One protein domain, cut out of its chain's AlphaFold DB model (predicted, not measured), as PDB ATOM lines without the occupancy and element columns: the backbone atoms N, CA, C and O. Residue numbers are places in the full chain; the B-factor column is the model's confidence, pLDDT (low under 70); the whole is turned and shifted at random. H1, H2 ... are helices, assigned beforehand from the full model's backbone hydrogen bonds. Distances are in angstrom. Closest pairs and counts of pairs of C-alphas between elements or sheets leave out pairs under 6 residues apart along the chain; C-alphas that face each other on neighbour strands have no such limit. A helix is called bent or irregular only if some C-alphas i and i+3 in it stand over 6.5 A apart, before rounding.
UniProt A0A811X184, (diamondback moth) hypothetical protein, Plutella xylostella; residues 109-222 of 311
ATOM      1  N   GLN A 109      30.045  60.158  24.591       86.81
ATOM      2  CA  GLN A 109      30.959  59.271  23.865       86.81
ATOM      3  C   GLN A 109      31.011  57.874  24.493       86.81
ATOM      4  O   GLN A 109      30.927  56.879  23.777       86.81
ATOM      5  N   ALA A 110      31.084  57.793  25.823       85.38
ATOM      6  CA  ALA A 110      31.061  56.521  26.535       85.38
ATOM      7  C   ALA A 110      29.730  55.774  26.347       85.38
ATOM      8  O   ALA A 110      29.737  54.570  26.100       85.38
ATOM      9  N   CYS A 111      28.594  56.481  26.384       87.88
ATOM     10  CA  CYS A 111      27.288  55.901  26.071       87.88
ATOM     11  C   CYS A 111      27.243  55.372  24.635       87.88
ATOM     12  O   CYS A 111      26.833  54.236  24.433       87.88
ATOM     13  N   ALA A 112      27.731  56.129  23.647       87.38
ATOM     14  CA  ALA A 112      27.764  55.679  22.254       87.38
ATOM     15  C   ALA A 112      28.653  54.432  22.058       87.38
ATOM     16  O   ALA A 112      28.289  53.498  21.336       87.38
ATOM     17  N   ALA A 113      29.804  54.378  22.733       86.12
ATOM     18  CA  ALA A 113      30.669  53.201  22.739       86.12
ATOM     19  C   ALA A 113      29.979  51.991  23.397       86.12
ATOM     20  O   ALA A 113      30.030  50.883  22.868       86.12
ATOM     21  N   HIS A 114      29.275  52.199  24.511       86.81
ATOM     22  CA  HIS A 114      28.532  51.139  25.188       86.81
ATOM     23  C   HIS A 114      27.342  50.633  24.361       86.81
ATOM     24  O   HIS A 114      27.150  49.426  24.227       86.81
ATOM     25  N   GLU A 115      26.568  51.537  23.761       87.94
ATOM     26  CA  GLU A 115      25.442  51.205  22.886       87.94
ATOM     27  C   GLU A 115      25.917  50.387  21.682       87.94
ATOM     28  O   GLU A 115      25.389  49.304  21.429       87.94
ATOM     29  N   SER A 116      26.967  50.840  20.991       87.50
ATOM     30  CA  SER A 116      27.535  50.101  19.856       87.50
ATOM     31  C   SER A 116      28.088  48.730  20.259       87.50
ATOM     32  O   SER A 116      27.826  47.744  19.566       87.50
ATOM     33  N   ALA A 117      28.766  48.626  21.406       86.38
ATOM     34  CA  ALA A 117      29.223  47.346  21.944       86.38
ATOM     35  C   ALA A 117      28.053  46.410  22.292       86.38
ATOM     36  O   ALA A 117      28.110  45.219  21.990       86.38
ATOM     37  N   SER A 118      26.966  46.931  22.871       85.75
ATOM     38  CA  SER A 118      25.774  46.136  23.191       85.75
ATOM     39  C   SER A 118      25.105  45.577  21.931       85.75
ATOM     40  O   SER A 118      24.776  44.394  21.887       85.75
ATOM     41  N   VAL A 119      24.990  46.383  20.870       85.94
ATOM     42  CA  VAL A 119      24.436  45.955  19.578       85.94
ATOM     43  C   VAL A 119      25.330  44.893  18.936       85.94
ATOM     44  O   VAL A 119      24.821  43.884  18.447       85.94
ATOM     45  N   ALA A 120      26.653  45.071  18.992       86.62
ATOM     46  CA  ALA A 120      27.610  44.080  18.511       86.62
ATOM     47  C   ALA A 120      27.489  42.754  19.281       86.62
ATOM     48  O   ALA A 120      27.388  41.690  18.672       86.62
ATOM     49  N   LEU A 121      27.421  42.796  20.615       86.25
ATOM     50  CA  LEU A 121      27.240  41.604  21.445       86.25
ATOM     51  C   LEU A 121      25.906  40.904  21.163       86.25
ATOM     52  O   LEU A 121      25.897  39.687  20.995       86.25
ATOM     53  N   CYS A 122      24.805  41.647  21.033       86.75
ATOM     54  CA  CYS A 122      23.515  41.094  20.619       86.75
ATOM     55  C   CYS A 122      23.610  40.415  19.246       86.75
ATOM     56  O   CYS A 122      23.131  39.296  19.085       86.75
ATOM     57  N   GLY A 123      24.287  41.034  18.275       84.38
ATOM     58  CA  GLY A 123      24.547  40.422  16.969       84.38
ATOM     59  C   GLY A 123      25.376  39.136  17.066       84.38
ATOM     60  O   GLY A 123      25.055  38.140  16.421       84.38
ATOM     61  N   ALA A 124      26.405  39.119  17.917       87.88
ATOM     62  CA  ALA A 124      27.236  37.940  18.143       87.88
ATOM     63  C   ALA A 124      26.479  36.793  18.830       87.88
ATOM     64  O   ALA A 124      26.736  35.629  18.507       87.88
ATOM     65  N   LEU A 125      25.576  37.114  19.764       87.12
ATOM     66  CA  LEU A 125      24.691  36.153  20.426       87.12
ATOM     67  C   LEU A 125      23.686  35.571  19.435       87.12
ATOM     68  O   LEU A 125      23.616  34.358  19.306       87.12
ATOM     69  N   LEU A 126      23.017  36.410  18.641       85.00
ATOM     70  CA  LEU A 126      22.097  35.943  17.602       85.00
ATOM     71  C   LEU A 126      22.799  35.049  16.570       85.00
ATOM     72  O   LEU A 126      22.261  34.018  16.175       85.00
ATOM     73  N   ALA A 127      24.017  35.400  16.147       86.25
ATOM     74  CA  ALA A 127      24.809  34.545  15.265       86.25
ATOM     75  C   ALA A 127      25.161  33.197  15.924       86.25
ATOM     76  O   ALA A 127      25.186  32.172  15.243       86.25
ATOM     77  N   ALA A 128      25.406  33.183  17.239       89.00
ATOM     78  CA  ALA A 128      25.645  31.954  17.990       89.00
ATOM     79  C   ALA A 128      24.373  31.100  18.121       89.00
ATOM     80  O   ALA A 128      24.443  29.901  17.859       89.00
ATOM     81  N   ASP A 129      23.223  31.698  18.437       87.94
ATOM     82  CA  ASP A 129      21.934  31.000  18.544       87.94
ATOM     83  C   ASP A 129      21.538  30.370  17.204       87.94
ATOM     84  O   ASP A 129      21.214  29.188  17.133       87.94
ATOM     85  N   ARG A 130      21.688  31.114  16.102       86.06
ATOM     86  CA  ARG A 130      21.458  30.594  14.745       86.06
ATOM     87  C   ARG A 130      22.418  29.460  14.392       86.06
ATOM     88  O   ARG A 130      22.025  28.503  13.731       86.06
ATOM     89  N   ALA A 131      23.677  29.540  14.828       90.12
ATOM     90  CA  ALA A 131      24.619  28.441  14.644       90.12
ATOM     91  C   ALA A 131      24.173  27.195  15.430       90.12
ATOM     92  O   ALA A 131      24.230  26.094  14.883       90.12
ATOM     93  N   LEU A 132      23.685  27.352  16.665       89.81
ATOM     94  CA  LEU A 132      23.130  26.251  17.456       89.81
ATOM     95  C   LEU A 132      21.920  25.617  16.760       89.81
ATOM     96  O   LEU A 132      21.943  24.413  16.537       89.81
ATOM     97  N   GLU A 133      20.957  26.414  16.283       89.06
ATOM     98  CA  GLU A 133      19.809  25.910  15.511       89.06
ATOM     99  C   GLU A 133      20.254  25.092  14.284       89.06
ATOM    100  O   GLU A 133      19.719  24.017  14.009       89.06
ATOM    101  N   THR A 134      21.276  25.557  13.549       90.81
ATOM    102  CA  THR A 134      21.817  24.788  12.415       90.81
ATOM    103  C   THR A 134      22.477  23.482  12.845       90.81
ATOM    104  O   THR A 134      22.346  22.483  12.139       90.81
ATOM    105  N   TYR A 135      23.176  23.464  13.984       93.56
ATOM    106  CA  TYR A 135      23.792  22.250  14.514       93.56
ATOM    107  C   TYR A 135      22.747  21.256  15.024       93.56
ATOM    108  O   TYR A 135      22.907  20.067  14.762       93.56
ATOM    109  N   ASP A 136      21.666  21.723  15.646       92.38
ATOM    110  CA  ASP A 136      20.563  20.881  16.114       92.38
ATOM    111  C   ASP A 136      19.852  20.193  14.941       92.38
ATOM    112  O   ASP A 136      19.608  18.987  14.970       92.38
ATOM    113  N   VAL A 137      19.591  20.925  13.851       91.19
ATOM    114  CA  VAL A 137      19.008  20.341  12.632       91.19
ATOM    115  C   VAL A 137      19.973  19.358  11.962       91.19
ATOM    116  O   VAL A 137      19.556  18.285  11.527       91.19
ATOM    117  N   LEU A 138      21.269  19.682  11.887       93.12
ATOM    118  CA  LEU A 138      22.281  18.762  11.358       93.12
ATOM    119  C   LEU A 138      22.405  17.489  12.208       93.12
ATOM    120  O   LEU A 138      22.610  16.412  11.650       93.12
ATOM    121  N   LEU A 139      22.259  17.602  13.530       94.25
ATOM    122  CA  LEU A 139      22.250  16.467  14.446       94.25
ATOM    123  C   LEU A 139      21.002  15.601  14.237       94.25
ATOM    124  O   LEU A 139      21.140  14.399  14.036       94.25
ATOM    125  N   ALA A 140      19.811  16.203  14.159       91.25
ATOM    126  CA  ALA A 140      18.566  15.483  13.878       91.25
ATOM    127  C   ALA A 140      18.605  14.752  12.522       91.25
ATOM    128  O   ALA A 140      18.109  13.633  12.385       91.25
ATOM    129  N   LEU A 141      19.238  15.351  11.507       91.12
ATOM    130  CA  LEU A 141      19.508  14.673  10.241       91.12
ATOM    131  C   LEU A 141      20.491  13.505  10.428       91.12
ATOM    132  O   LEU A 141      20.282  12.444   9.855       91.12
ATOM    133  N   ALA A 142      21.553  13.660  11.214       92.62
ATOM    134  CA  ALA A 142      22.513  12.579  11.443       92.62
ATOM    135  C   ALA A 142      21.915  11.388  12.219       92.62
ATOM    136  O   ALA A 142      22.316  10.251  11.978       92.62
ATOM    137  N   GLU A 143      20.975  11.645  13.131       93.88
ATOM    138  CA  GLU A 143      20.339  10.628  13.979       93.88
ATOM    139  C   GLU A 143      19.150   9.922  13.307       93.88
ATOM    140  O   GLU A 143      18.838   8.785  13.657       93.88
ATOM    141  N   SER A 144      18.493  10.559  12.331       91.75
ATOM    142  CA  SER A 144      17.321   9.995  11.651       91.75
ATOM    143  C   SER A 144      17.688   9.058  10.494       91.75
ATOM    144  O   SER A 144      18.444   9.407   9.585       91.75
ATOM    145  N   GLU A 145      17.090   7.863  10.483       90.38
ATOM    146  CA  GLU A 145      17.264   6.897   9.394       90.38
ATOM    147  C   GLU A 145      16.522   7.332   8.112       90.38
ATOM    148  O   GLU A 145      15.405   7.863   8.183       90.38
ATOM    149  N   PRO A 146      17.094   7.090   6.914       83.31
ATOM    150  CA  PRO A 146      16.465   7.455   5.648       83.31
ATOM    151  C   PRO A 146      15.132   6.724   5.434       83.31
ATOM    152  O   PRO A 146      15.037   5.514   5.619       83.31
ATOM    153  N   GLY A 147      14.104   7.459   4.997       78.88
ATOM    154  CA  GLY A 147      12.761   6.918   4.738       78.88
ATOM    155  C   GLY A 147      11.829   6.882   5.955       78.88
ATOM    156  O   GLY A 147      10.713   6.377   5.848       78.88
ATOM    157  N   THR A 148      12.258   7.417   7.102       86.69
ATOM    158  CA  THR A 148      11.397   7.608   8.277       86.69
ATOM    159  C   THR A 148      10.642   8.940   8.209       86.69
ATOM    160  O   THR A 148      11.130   9.923   7.651       86.69
ATOM    161  N   ALA A 149       9.461   9.010   8.832       84.56
ATOM    162  CA  ALA A 149       8.712  10.267   8.949       84.56
ATOM    163  C   ALA A 149       9.506  11.350   9.716       84.56
ATOM    164  O   ALA A 149       9.402  12.541   9.421       84.56
ATOM    165  N   GLU A 150      10.332  10.927  10.677       84.56
ATOM    166  CA  GLU A 150      11.259  11.787  11.417       84.56
ATOM    167  C   GLU A 150      12.293  12.420  10.482       84.56
ATOM    168  O   GLU A 150      12.453  13.644  10.489       84.56
ATOM    169  N   ARG A 151      12.904  11.627   9.592       88.19
ATOM    170  CA  ARG A 151      13.817  12.126   8.561       88.19
ATOM    171  C   ARG A 151      13.148  13.129   7.626       88.19
ATOM    172  O   ARG A 151      13.708  14.195   7.383       88.19
ATOM    173  N   GLU A 152      11.951  12.825   7.130       85.31
ATOM    174  CA  GLU A 152      11.207  13.728   6.238       85.31
ATOM    175  C   GLU A 152      10.918  15.081   6.909       85.31
ATOM    176  O   GLU A 152      11.039  16.136   6.277       85.31
ATOM    177  N   SER A 153      10.582  15.062   8.204       84.62
ATOM    178  CA  SER A 153      10.365  16.278   8.992       84.62
ATOM    179  C   SER A 153      11.649  17.088   9.202       84.62
ATOM    180  O   SER A 153      11.640  18.304   8.990       84.62
ATOM    181  N   ALA A 154      12.765  16.426   9.524       88.06
ATOM    182  CA  ALA A 154      14.061  17.067   9.717       88.06
ATOM    183  C   ALA A 154      14.559  17.703   8.411       88.06
ATOM    184  O   ALA A 154      15.012  18.846   8.402       88.06
ATOM    185  N   GLU A 155      14.394  17.012   7.280       89.00
ATOM    186  CA  GLU A 155      14.737  17.531   5.954       89.00
ATOM    187  C   GLU A 155      13.870  18.721   5.545       89.00
ATOM    188  O   GLU A 155      14.347  19.635   4.873       89.00
ATOM    189  N   LEU A 156      12.587  18.729   5.907       85.56
ATOM    190  CA  LEU A 156      11.709  19.870   5.657       85.56
ATOM    191  C   LEU A 156      12.209  21.105   6.413       85.56
ATOM    192  O   LEU A 156      12.320  22.182   5.823       85.56
ATOM    193  N   VAL A 157      12.560  20.952   7.688       85.62
ATOM    194  CA  VAL A 157      13.045  22.070   8.510       85.62
ATOM    195  C   VAL A 157      14.412  22.538   8.052       85.62
ATOM    196  O   VAL A 157      14.634  23.738   7.937       85.62
ATOM    197  N   ALA A 158      15.305  21.615   7.700       88.56
ATOM    198  CA  ALA A 158      16.609  21.947   7.150       88.56
ATOM    199  C   ALA A 158      16.493  22.782   5.870       88.56
ATOM    200  O   ALA A 158      17.233  23.746   5.690       88.56
ATOM    201  N   ARG A 159      15.517  22.470   5.011       86.38
ATOM    202  CA  ARG A 159      15.226  23.253   3.801       86.38
ATOM    203  C   ARG A 159      14.664  24.632   4.125       86.38
ATOM    204  O   ARG A 159      15.091  25.609   3.518       86.38
ATOM    205  N   GLN A 160      13.756  24.734   5.094       84.12
ATOM    206  CA  GLN A 160      13.229  26.028   5.538       84.12
ATOM    207  C   GLN A 160      14.317  26.901   6.174       84.12
ATOM    208  O   GLN A 160      14.417  28.081   5.849       84.12
ATOM    209  N   LEU A 161      15.163  26.322   7.025       85.88
ATOM    210  CA  LEU A 161      16.285  27.005   7.660       85.88
ATOM    211  C   LEU A 161      17.311  27.468   6.622       85.88
ATOM    212  O   LEU A 161      17.710  28.628   6.638       85.88
ATOM    213  N   LEU A 162      17.689  26.600   5.677       87.62
ATOM    214  CA  LEU A 162      18.598  26.951   4.584       87.62
ATOM    215  C   LEU A 162      18.025  28.087   3.726       87.62
ATOM    216  O   LEU A 162      18.733  29.051   3.451       87.62
ATOM    217  N   ALA A 163      16.745  28.008   3.352       83.44
ATOM    218  CA  ALA A 163      16.085  29.051   2.575       83.44
ATOM    219  C   ALA A 163      16.087  30.397   3.317       83.44
ATOM    220  O   ALA A 163      16.360  31.430   2.711       83.44
ATOM    221  N   LYS A 164      15.851  30.395   4.635       81.88
ATOM    222  CA  LYS A 164      15.931  31.608   5.462       81.88
ATOM    223  C   LYS A 164      17.355  32.151   5.569       81.88
ATOM    224  O   LYS A 164      17.553  33.345   5.385       81.88
ATOM    225  N   LEU A 165      18.350  31.289   5.779       83.38
ATOM    226  CA  LEU A 165      19.768  31.675   5.823       83.38
ATOM    227  C   LEU A 165      20.288  32.222   4.486       83.38
ATOM    228  O   LEU A 165      21.228  33.012   4.475       83.38
ATOM    229  N   GLN A 166      19.703  31.792   3.367       83.44
ATOM    230  CA  GLN A 166      20.008  32.302   2.028       83.44
ATOM    231  C   GLN A 166      19.260  33.601   1.705       83.44
ATOM    232  O   GLN A 166      19.789  34.442   0.981       83.44
ATOM    233  N   ALA A 167      18.032  33.751   2.209       77.75
ATOM    234  CA  ALA A 167      17.197  34.925   1.979       77.75
ATOM    235  C   ALA A 167      17.571  36.112   2.876       77.75
ATOM    236  O   ALA A 167      17.353  37.258   2.482       77.75
ATOM    237  N   GLU A 168      18.116  35.868   4.071       68.31
ATOM    238  CA  GLU A 168      18.517  36.952   4.959       68.31
ATOM    239  C   GLU A 168      19.762  37.688   4.439       68.31
ATOM    240  O   GLU A 168      20.828  37.082   4.278       68.31
ATOM    241  N   PRO A 169      19.687  39.017   4.236       58.16
ATOM    242  CA  PRO A 169      20.890  39.816   4.109       58.16
ATOM    243  C   PRO A 169      21.640  39.799   5.445       58.16
ATOM    244  O   PRO A 169      21.036  39.875   6.517       58.16
ATOM    245  N   CYS A 170      22.971  39.723   5.376       49.69
ATOM    246  CA  CYS A 170      23.871  39.849   6.521       49.69
ATOM    247  C   CYS A 170      23.529  41.134   7.308       49.69
ATOM    248  O   CYS A 170      23.881  42.226   6.867       49.69
ATOM    249  N   GLY A 171      22.770  41.023   8.408       51.06
ATOM    250  CA  GLY A 171      22.333  42.176   9.212       51.06
ATOM    251  C   GLY A 171      20.857  42.235   9.635       51.06
ATOM    252  O   GLY A 171      20.475  43.220  10.263       51.06
ATOM    253  N   ALA A 172      20.017  41.234   9.344       54.97
ATOM    254  CA  ALA A 172      18.659  41.178   9.899       54.97
ATOM    255  C   ALA A 172      18.699  40.863  11.410       54.97
ATOM    256  O   ALA A 172      18.762  39.714  11.843       54.97
ATOM    257  N   ILE A 173      18.723  41.915  12.226       50.62
ATOM    258  CA  ILE A 173      18.678  41.831  13.685       50.62
ATOM    259  C   ILE A 173      17.216  41.654  14.113       50.62
ATOM    260  O   ILE A 173      16.391  42.524  13.848       50.62
ATOM    261  N   GLY A 174      16.912  40.569  14.835       51.56
ATOM    262  CA  GLY A 174      15.732  40.504  15.706       51.56
ATOM    263  C   GLY A 174      14.642  39.488  15.364       51.56
ATOM    264  O   GLY A 174      13.758  39.308  16.198       51.56
ATOM    265  N   GLU A 175      14.696  38.784  14.228       56.09
ATOM    266  CA  GLU A 175      13.778  37.661  13.987       56.09
ATOM    267  C   GLU A 175      14.470  36.310  14.248       56.09
ATOM    268  O   GLU A 175      15.528  36.028  13.664       56.09
ATOM    269  N   PRO A 176      13.912  35.469  15.143       58.81
ATOM    270  CA  PRO A 176      14.368  34.095  15.276       58.81
ATOM    271  C   PRO A 176      14.086  33.360  13.956       58.81
ATOM    272  O   PRO A 176      12.985  33.454  13.404       58.81
ATOM    273  N   LEU A 177      15.086  32.647  13.421       61.38
ATOM    274  CA  LEU A 177      14.954  31.964  12.125       61.38
ATOM    275  C   LEU A 177      13.886  30.870  12.192       61.38
ATOM    276  O   LEU A 177      13.243  30.559  11.190       61.38
ATOM    277  N   LEU A 178      13.639  30.325  13.379       58.78
ATOM    278  CA  LEU A 178      12.569  29.385  13.662       58.78
ATOM    279  C   LEU A 178      11.634  30.012  14.710       58.78
ATOM    280  O   LEU A 178      12.077  30.585  15.699       58.78
ATOM    281  N   SER A 179      10.316  29.959  14.487       54.06
ATOM    282  CA  SER A 179       9.328  30.458  15.460       54.06
ATOM    283  C   SER A 179       9.513  29.766  16.820       54.06
ATOM    284  O   SER A 179       9.803  28.570  16.814       54.06
ATOM    285  N   PRO A 180       9.279  30.440  17.963       50.84
ATOM    286  CA  PRO A 180       9.535  29.880  19.289       50.84
ATOM    287  C   PRO A 180       8.630  28.668  19.547       50.84
ATOM    288  O   PRO A 180       7.450  28.796  19.867       50.84
ATOM    289  N   GLY A 181       9.184  27.476  19.361       50.75
ATOM    290  CA  GLY A 181       8.514  26.200  19.568       50.75
ATOM    291  C   GLY A 181       9.236  25.095  18.796       50.75
ATOM    292  O   GLY A 181       9.698  25.366  17.692       50.75
ATOM    293  N   PRO A 182       9.316  23.856  19.321       49.16
ATOM    294  CA  PRO A 182      10.239  22.856  18.793       49.16
ATOM    295  C   PRO A 182      10.097  22.621  17.287       49.16
ATOM    296  O   PRO A 182      11.106  22.612  16.608       49.16
ATOM    297  N   TRP A 183       8.882  22.494  16.734       52.75
ATOM    298  CA  TRP A 183       8.710  22.124  15.314       52.75
ATOM    299  C   TRP A 183       7.348  22.560  14.710       52.75
ATOM    300  O   TRP A 183       6.894  22.018  13.705       52.75
ATOM    301  N   LEU A 184       6.631  23.533  15.291       47.75
ATOM    302  CA  LEU A 184       5.153  23.566  15.190       47.75
ATOM    303  C   LEU A 184       4.470  24.422  14.101       47.75
ATOM    304  O   LEU A 184       3.247  24.372  14.016       47.75
ATOM    305  N   LEU A 185       5.170  25.141  13.215       46.66
ATOM    306  CA  LEU A 185       4.500  25.928  12.149       46.66
ATOM    307  C   LEU A 185       5.012  25.634  10.728       46.66
ATOM    308  O   LEU A 185       4.962  26.474   9.836       46.66
ATOM    309  N   HIS A 186       5.464  24.406  10.483       51.81
ATOM    310  CA  HIS A 186       6.191  24.043   9.262       51.81
ATOM    311  C   HIS A 186       5.297  23.703   8.056       51.81
ATOM    312  O   HIS A 186       5.797  23.476   6.956       51.81
ATOM    313  N   ARG A 187       3.967  23.680   8.224       47.62
ATOM    314  CA  ARG A 187       3.031  23.181   7.199       47.62
ATOM    315  C   ARG A 187       2.547  24.242   6.201       47.62
ATOM    316  O   ARG A 187       1.781  23.895   5.307       47.62
ATOM    317  N   HIS A 188       2.888  25.527   6.359       45.91
ATOM    318  CA  HIS A 188       2.191  26.613   5.636       45.91
ATOM    319  C   HIS A 188       3.055  27.493   4.723       45.91
ATOM    320  O   HIS A 188       2.515  28.383   4.074       45.91
ATOM    321  N   GLN A 189       4.351  27.217   4.572       49.62
ATOM    322  CA  GLN A 189       5.166  27.838   3.519       49.62
ATOM    323  C   GLN A 189       5.734  26.757   2.602       49.62
ATOM    324  O   GLN A 189       6.883  26.336   2.705       49.62
ATOM    325  N   VAL A 190       4.867  26.266   1.715       47.38
ATOM    326  CA  VAL A 190       5.230  25.355   0.628       47.38
ATOM    327  C   VAL A 190       5.745  26.210  -0.528       47.38
ATOM    328  O   VAL A 190       5.009  26.568  -1.443       47.38
ATOM    329  N   HIS A 191       7.019  26.589  -0.475       48.47
ATOM    330  CA  HIS A 191       7.760  26.753  -1.723       48.47
ATOM    331  C   HIS A 191       8.020  25.352  -2.303       48.47
ATOM    332  O   HIS A 191       7.998  24.382  -1.539       48.47
ATOM    333  N   PRO A 192       8.207  25.191  -3.626       53.44
ATOM    334  CA  PRO A 192       8.628  23.915  -4.186       53.44
ATOM    335  C   PRO A 192      10.051  23.651  -3.688       53.44
ATOM    336  O   PRO A 192      11.031  24.086  -4.281       53.44
ATOM    337  N   LEU A 193      10.148  23.040  -2.512       62.94
ATOM    338  CA  LEU A 193      11.408  22.741  -1.864       62.94
ATOM    339  C   LEU A 193      11.990  21.530  -2.582       62.94
ATOM    340  O   LEU A 193      11.440  20.431  -2.480       62.94
ATOM    341  N   GLU A 194      13.083  21.754  -3.309       70.19
ATOM    342  CA  GLU A 194      13.893  20.699  -3.913       70.19
ATOM    343  C   GLU A 194      14.188  19.575  -2.900       70.19
ATOM    344  O   GLU A 194      14.185  19.812  -1.681       70.19
ATOM    345  N   PRO A 195      14.390  18.330  -3.372       81.38
ATOM    346  CA  PRO A 195      14.755  17.225  -2.493       81.38
ATOM    347  C   PRO A 195      16.011  17.574  -1.688       81.38
ATOM    348  O   PRO A 195      16.896  18.275  -2.174       81.38
ATOM    349  N   TRP A 196      16.094  17.093  -0.446       87.81
ATOM    350  CA  TRP A 196      17.303  17.273   0.355       87.81
ATOM    351  C   TRP A 196      18.470  16.529  -0.304       87.81
ATOM    352  O   TRP A 196      18.364  15.343  -0.615       87.81
ATOM    353  N   THR A 197      19.584  17.221  -0.540       90.00
ATOM    354  CA  THR A 197      20.763  16.669  -1.215       90.00
ATOM    355  C   THR A 197      22.018  16.811  -0.357       90.00
ATOM    356  O   THR A 197      22.091  17.598   0.588       90.00
ATOM    357  N   ALA A 198      23.078  16.087  -0.722       90.25
ATOM    358  CA  ALA A 198      24.392  16.282  -0.110       90.25
ATOM    359  C   ALA A 198      24.932  17.715  -0.316       90.25
ATOM    360  O   ALA A 198      25.762  18.194   0.458       90.25
ATOM    361  N   GLU A 199      24.473  18.414  -1.359       92.06
ATOM    362  CA  GLU A 199      24.833  19.807  -1.619       92.06
ATOM    363  C   GLU A 199      24.112  20.767  -0.672       92.06
ATOM    364  O   GLU A 199      24.767  21.657  -0.126       92.06
ATOM    365  N   SER A 200      22.817  20.552  -0.402       90.06
ATOM    366  CA  SER A 200      22.073  21.352   0.579       90.06
ATOM    367  C   SER A 200      22.632  21.172   1.990       90.06
ATOM    368  O   SER A 200      22.789  22.149   2.722       90.06
ATOM    369  N   GLU A 201      23.038  19.952   2.354       93.06
ATOM    370  CA  GLU A 201      23.721  19.698   3.625       93.06
ATOM    371  C   GLU A 201      25.089  20.395   3.695       93.06
ATOM    372  O   GLU A 201      25.423  21.028   4.700       93.06
ATOM    373  N   ARG A 202      25.886  20.330   2.618       93.81
ATOM    374  CA  ARG A 202      27.172  21.038   2.542       93.81
ATOM    375  C   ARG A 202      26.982  22.548   2.680       93.81
ATOM    376  O   ARG A 202      27.758  23.181   3.394       93.81
ATOM    377  N   ALA A 203      25.964  23.113   2.034       92.12
ATOM    378  CA  ALA A 203      25.626  24.527   2.149       92.12
ATOM    379  C   ALA A 203      25.243  24.893   3.592       92.12
ATOM    380  O   ALA A 203      25.781  25.857   4.139       92.12
ATOM    381  N   LEU A 204      24.407  24.085   4.255       92.44
ATOM    382  CA  LEU A 204      24.026  24.308   5.653       92.44
ATOM    383  C   LEU A 204      25.247  24.285   6.590       92.44
ATOM    384  O   LEU A 204      25.418  25.186   7.411       92.44
ATOM    385  N   ARG A 205      26.162  23.319   6.412       95.06
ATOM    386  CA  ARG A 205      27.433  23.248   7.162       95.06
ATOM    387  C   ARG A 205      28.325  24.473   6.923       95.06
ATOM    388  O   ARG A 205      28.973  24.947   7.856       95.06
ATOM    389  N   GLN A 206      28.366  24.998   5.697       93.88
ATOM    390  CA  GLN A 206      29.103  26.226   5.382       93.88
ATOM    391  C   GLN A 206      28.492  27.450   6.074       93.88
ATOM    392  O   GLN A 206      29.239  28.269   6.604       93.88
ATOM    393  N   HIS A 207      27.162  27.562   6.119       90.62
ATOM    394  CA  HIS A 207      26.483  28.626   6.863       90.62
ATOM    395  C   HIS A 207      26.766  28.540   8.369       90.62
ATOM    396  O   HIS A 207      27.123  29.553   8.963       90.62
ATOM    397  N   ALA A 208      26.716  27.346   8.968       91.94
ATOM    398  CA  ALA A 208      27.067  27.147  10.377       91.94
ATOM    399  C   ALA A 208      28.512  27.593  10.683       91.94
ATOM    400  O   ALA A 208      28.771  28.287  11.669       91.94
ATOM    401  N   ALA A 209      29.461  27.248   9.804       92.50
ATOM    402  CA  ALA A 209      30.855  27.667   9.939       92.50
ATOM    403  C   ALA A 209      31.024  29.193   9.838       92.50
ATOM    404  O   ALA A 209      31.777  29.765  10.626       92.50
ATOM    405  N   ARG A 210      30.301  29.846   8.915       91.38
ATOM    406  CA  ARG A 210      30.284  31.312   8.772       91.38
ATOM    407  C   ARG A 210      29.696  31.997  10.004       91.38
ATOM    408  O   ARG A 210      30.336  32.863  10.575       91.38
ATOM    409  N   LEU A 211      28.541  31.546  10.492       90.38
ATOM    410  CA  LEU A 211      27.921  32.102  11.701       90.38
ATOM    411  C   LEU A 211      28.850  32.002  12.920       90.38
ATOM    412  O   LEU A 211      28.968  32.942  13.705       90.38
ATOM    413  N   LYS A 212      29.576  30.885  13.046       92.56
ATOM    414  CA  LYS A 212      30.586  30.702  14.092       92.56
ATOM    415  C   LYS A 212      31.772  31.657  13.931       92.56
ATOM    416  O   LYS A 212      32.226  32.210  14.937       92.56
ATOM    417  N   SER A 213      32.280  31.851  12.709       90.81
ATOM    418  CA  SER A 213      33.363  32.809  12.457       90.81
ATOM    419  C   SER A 213      32.921  34.244  12.705       90.81
ATOM    420  O   SER A 213      33.660  34.989  13.336       90.81
ATOM    421  N   ASP A 214      31.708  34.603  12.294       87.69
ATOM    422  CA  ASP A 214      31.160  35.951  12.429       87.69
ATOM    423  C   ASP A 214      30.915  36.279  13.904       87.69
ATOM    424  O   ASP A 214      31.364  37.310  14.397       87.69
ATOM    425  N   SER A 215      30.319  35.351  14.660       89.38
ATOM    426  CA  SER A 215      30.155  35.479  16.113       89.38
ATOM    427  C   SER A 215      31.502  35.661  16.830       89.38
ATOM    428  O   SER A 215      31.624  36.480  17.743       89.38
ATOM    429  N   ALA A 216      32.545  34.931  16.414       90.50
ATOM    430  CA  ALA A 216      33.887  35.085  16.970       90.50
ATOM    431  C   ALA A 216      34.545  36.417  16.571       90.50
ATOM    432  O   ALA A 216      35.149  37.064  17.424       90.50
ATOM    433  N   ALA A 217      34.399  36.837  15.314       89.19
ATOM    434  CA  ALA A 217      34.941  38.089  14.802       89.19
ATOM    435  C   ALA A 217      34.319  39.301  15.508       89.19
ATOM    436  O   ALA A 217      35.049  40.163  15.990       89.19
ATOM    437  N   ILE A 218      32.990  39.321  15.662       86.69
ATOM    438  CA  ILE A 218      32.274  40.406  16.343       86.69
ATOM    439  C   ILE A 218      32.717  40.512  17.809       86.69
ATOM    440  O   ILE A 218      33.003  41.610  18.289       86.69
ATOM    441  N   ARG A 219      32.854  39.377  18.513       85.81
ATOM    442  CA  ARG A 219      33.379  39.361  19.890       85.81
ATOM    443  C   ARG A 219      34.832  39.822  19.984       85.81
ATOM    444  O   ARG A 219      35.183  40.451  20.972       85.81
ATOM    445  N   ALA A 220      35.665  39.517  18.988       85.88
ATOM    446  CA  ALA A 220      37.066  39.935  18.973       85.88
ATOM    447  C   ALA A 220      37.228  41.450  18.763       85.88
ATOM    448  O   ALA A 220      38.186  42.035  19.256       85.88
ATOM    449  N   THR A 221      36.297  42.082  18.045       81.81
ATOM    450  CA  THR A 221      36.292  43.536  17.819       81.81
ATOM    451  C   THR A 221      35.584  44.331  18.915       81.81
ATOM    452  O   THR A 221      35.725  45.551  18.959       81.81
ATOM    453  N   ALA A 222      34.806  43.674  19.779       74.00
ATOM    454  CA  ALA A 222      34.079  44.343  20.848       74.00
ATOM    455  C   ALA A 222      35.042  44.692  21.999       74.00
ATOM    456  O   ALA A 222      35.655  43.783  22.567       74.00
TER     457      ALA A 222
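This is residues 109 to 222 of the 311 residues of the protein "(diamondback moth) hypothetical protein" of Plutella xylostella (UniProt A0A811X184). One long helix, H1, makes the length of an elongated domain; the shorter H2 folds back over the last part of H1 as a helical hairpin, and H3 runs back beside H1, opposite in direction to it. Between H2 and H3 a long unnamed stretch, residues 168 to 197, loops over the side of H2 that is turned away from H3 and then comes round to the first residue of H3. The printed part has 114 residues with three named helices, in the order H1, H2, H3 along the chain, and no named strand; the class is all helix. The whole is only just loose, close to compact, with a radius of gyration of the C-alphas of 16.1 A, and the C-alphas span 58 by 25 by 21 A along their three main axes.

H1, residues 109 to 143, is the longest helix by residues. A tight link of 5 residues joins it to H2, residues 149 to 167. These two form a helical hairpin: they touch, with 11 pairs of C-alphas within 8 A, and run opposite ways at a shallow tilt of 31 degrees. H1 touches H2 with residues 134 to 141 alone, and the closest C-alphas of the two are those of Leu 141 and Ala 154, 6.0 A apart. H3, residues 198 to 221, follows after a long link of 30 residues. It touches H1 with 30 pairs of C-alphas within 8 A, the closest being those of Ala 124 and Ser 215, 4.3 A apart. H1 and H3 run opposite ways at a shallow tilt of 25 degrees, and their centres are 11.1 A apart. H2 and H3 touch with 6 pairs of C-alphas within 8 A, through residues 158 to 165 of H2 and residues 200 to 207 of H3 alone. Their closest C-alphas are those of Leu 162 and Leu 204, 6.1 A apart. H2 and H3 run the same way at a steep tilt of 52 degrees. Of these three pairs two are at a shallow tilt, and the helix packing is mostly aligned, with lines at small angles to each other, but only just. In H1, H2 and H3 every O i to N i+4 pair is within hydrogen-bond range.

H1 begins with C-alpha 109 at (30.959, 59.271, 23.865) and ends with C-alpha 143 at (20.339, 10.628, 13.979), 50.8 A from first to last C-alpha. H2 begins with C-alpha 149 at (8.712, 10.267, 8.949) and measures 27.0 A from first to last C-alpha, ending at Ala 167. In the stretch after it, C-alpha 179 stands at (9.328, 30.458, 15.460). H3 measures 34.7 A from Ala 198 to Thr 221, and its last C-alpha is at (36.292, 43.536, 17.819). No helix is bent or irregular.

The outline is a rod, and the two C-alphas farthest apart are those of Gln 109 and Gly 147, 58.6 A. The first and last printed C-alphas, those of Gln 109 and Ala 222, are 15.5 A apart. The printed part runs from 109 to 222 without a cut and belongs to a full chain of 311 residues. The link from H2 to H3 is long, and its C-alphas lie 6 to 20 A from the mean of the C-alphas. The mean pLDDT of the printed part is 79.8. The model's confidence is low, under 70, in 26 residues, 168 to 193, while the means of H1, H2 and H3 are 89, 85 and 90.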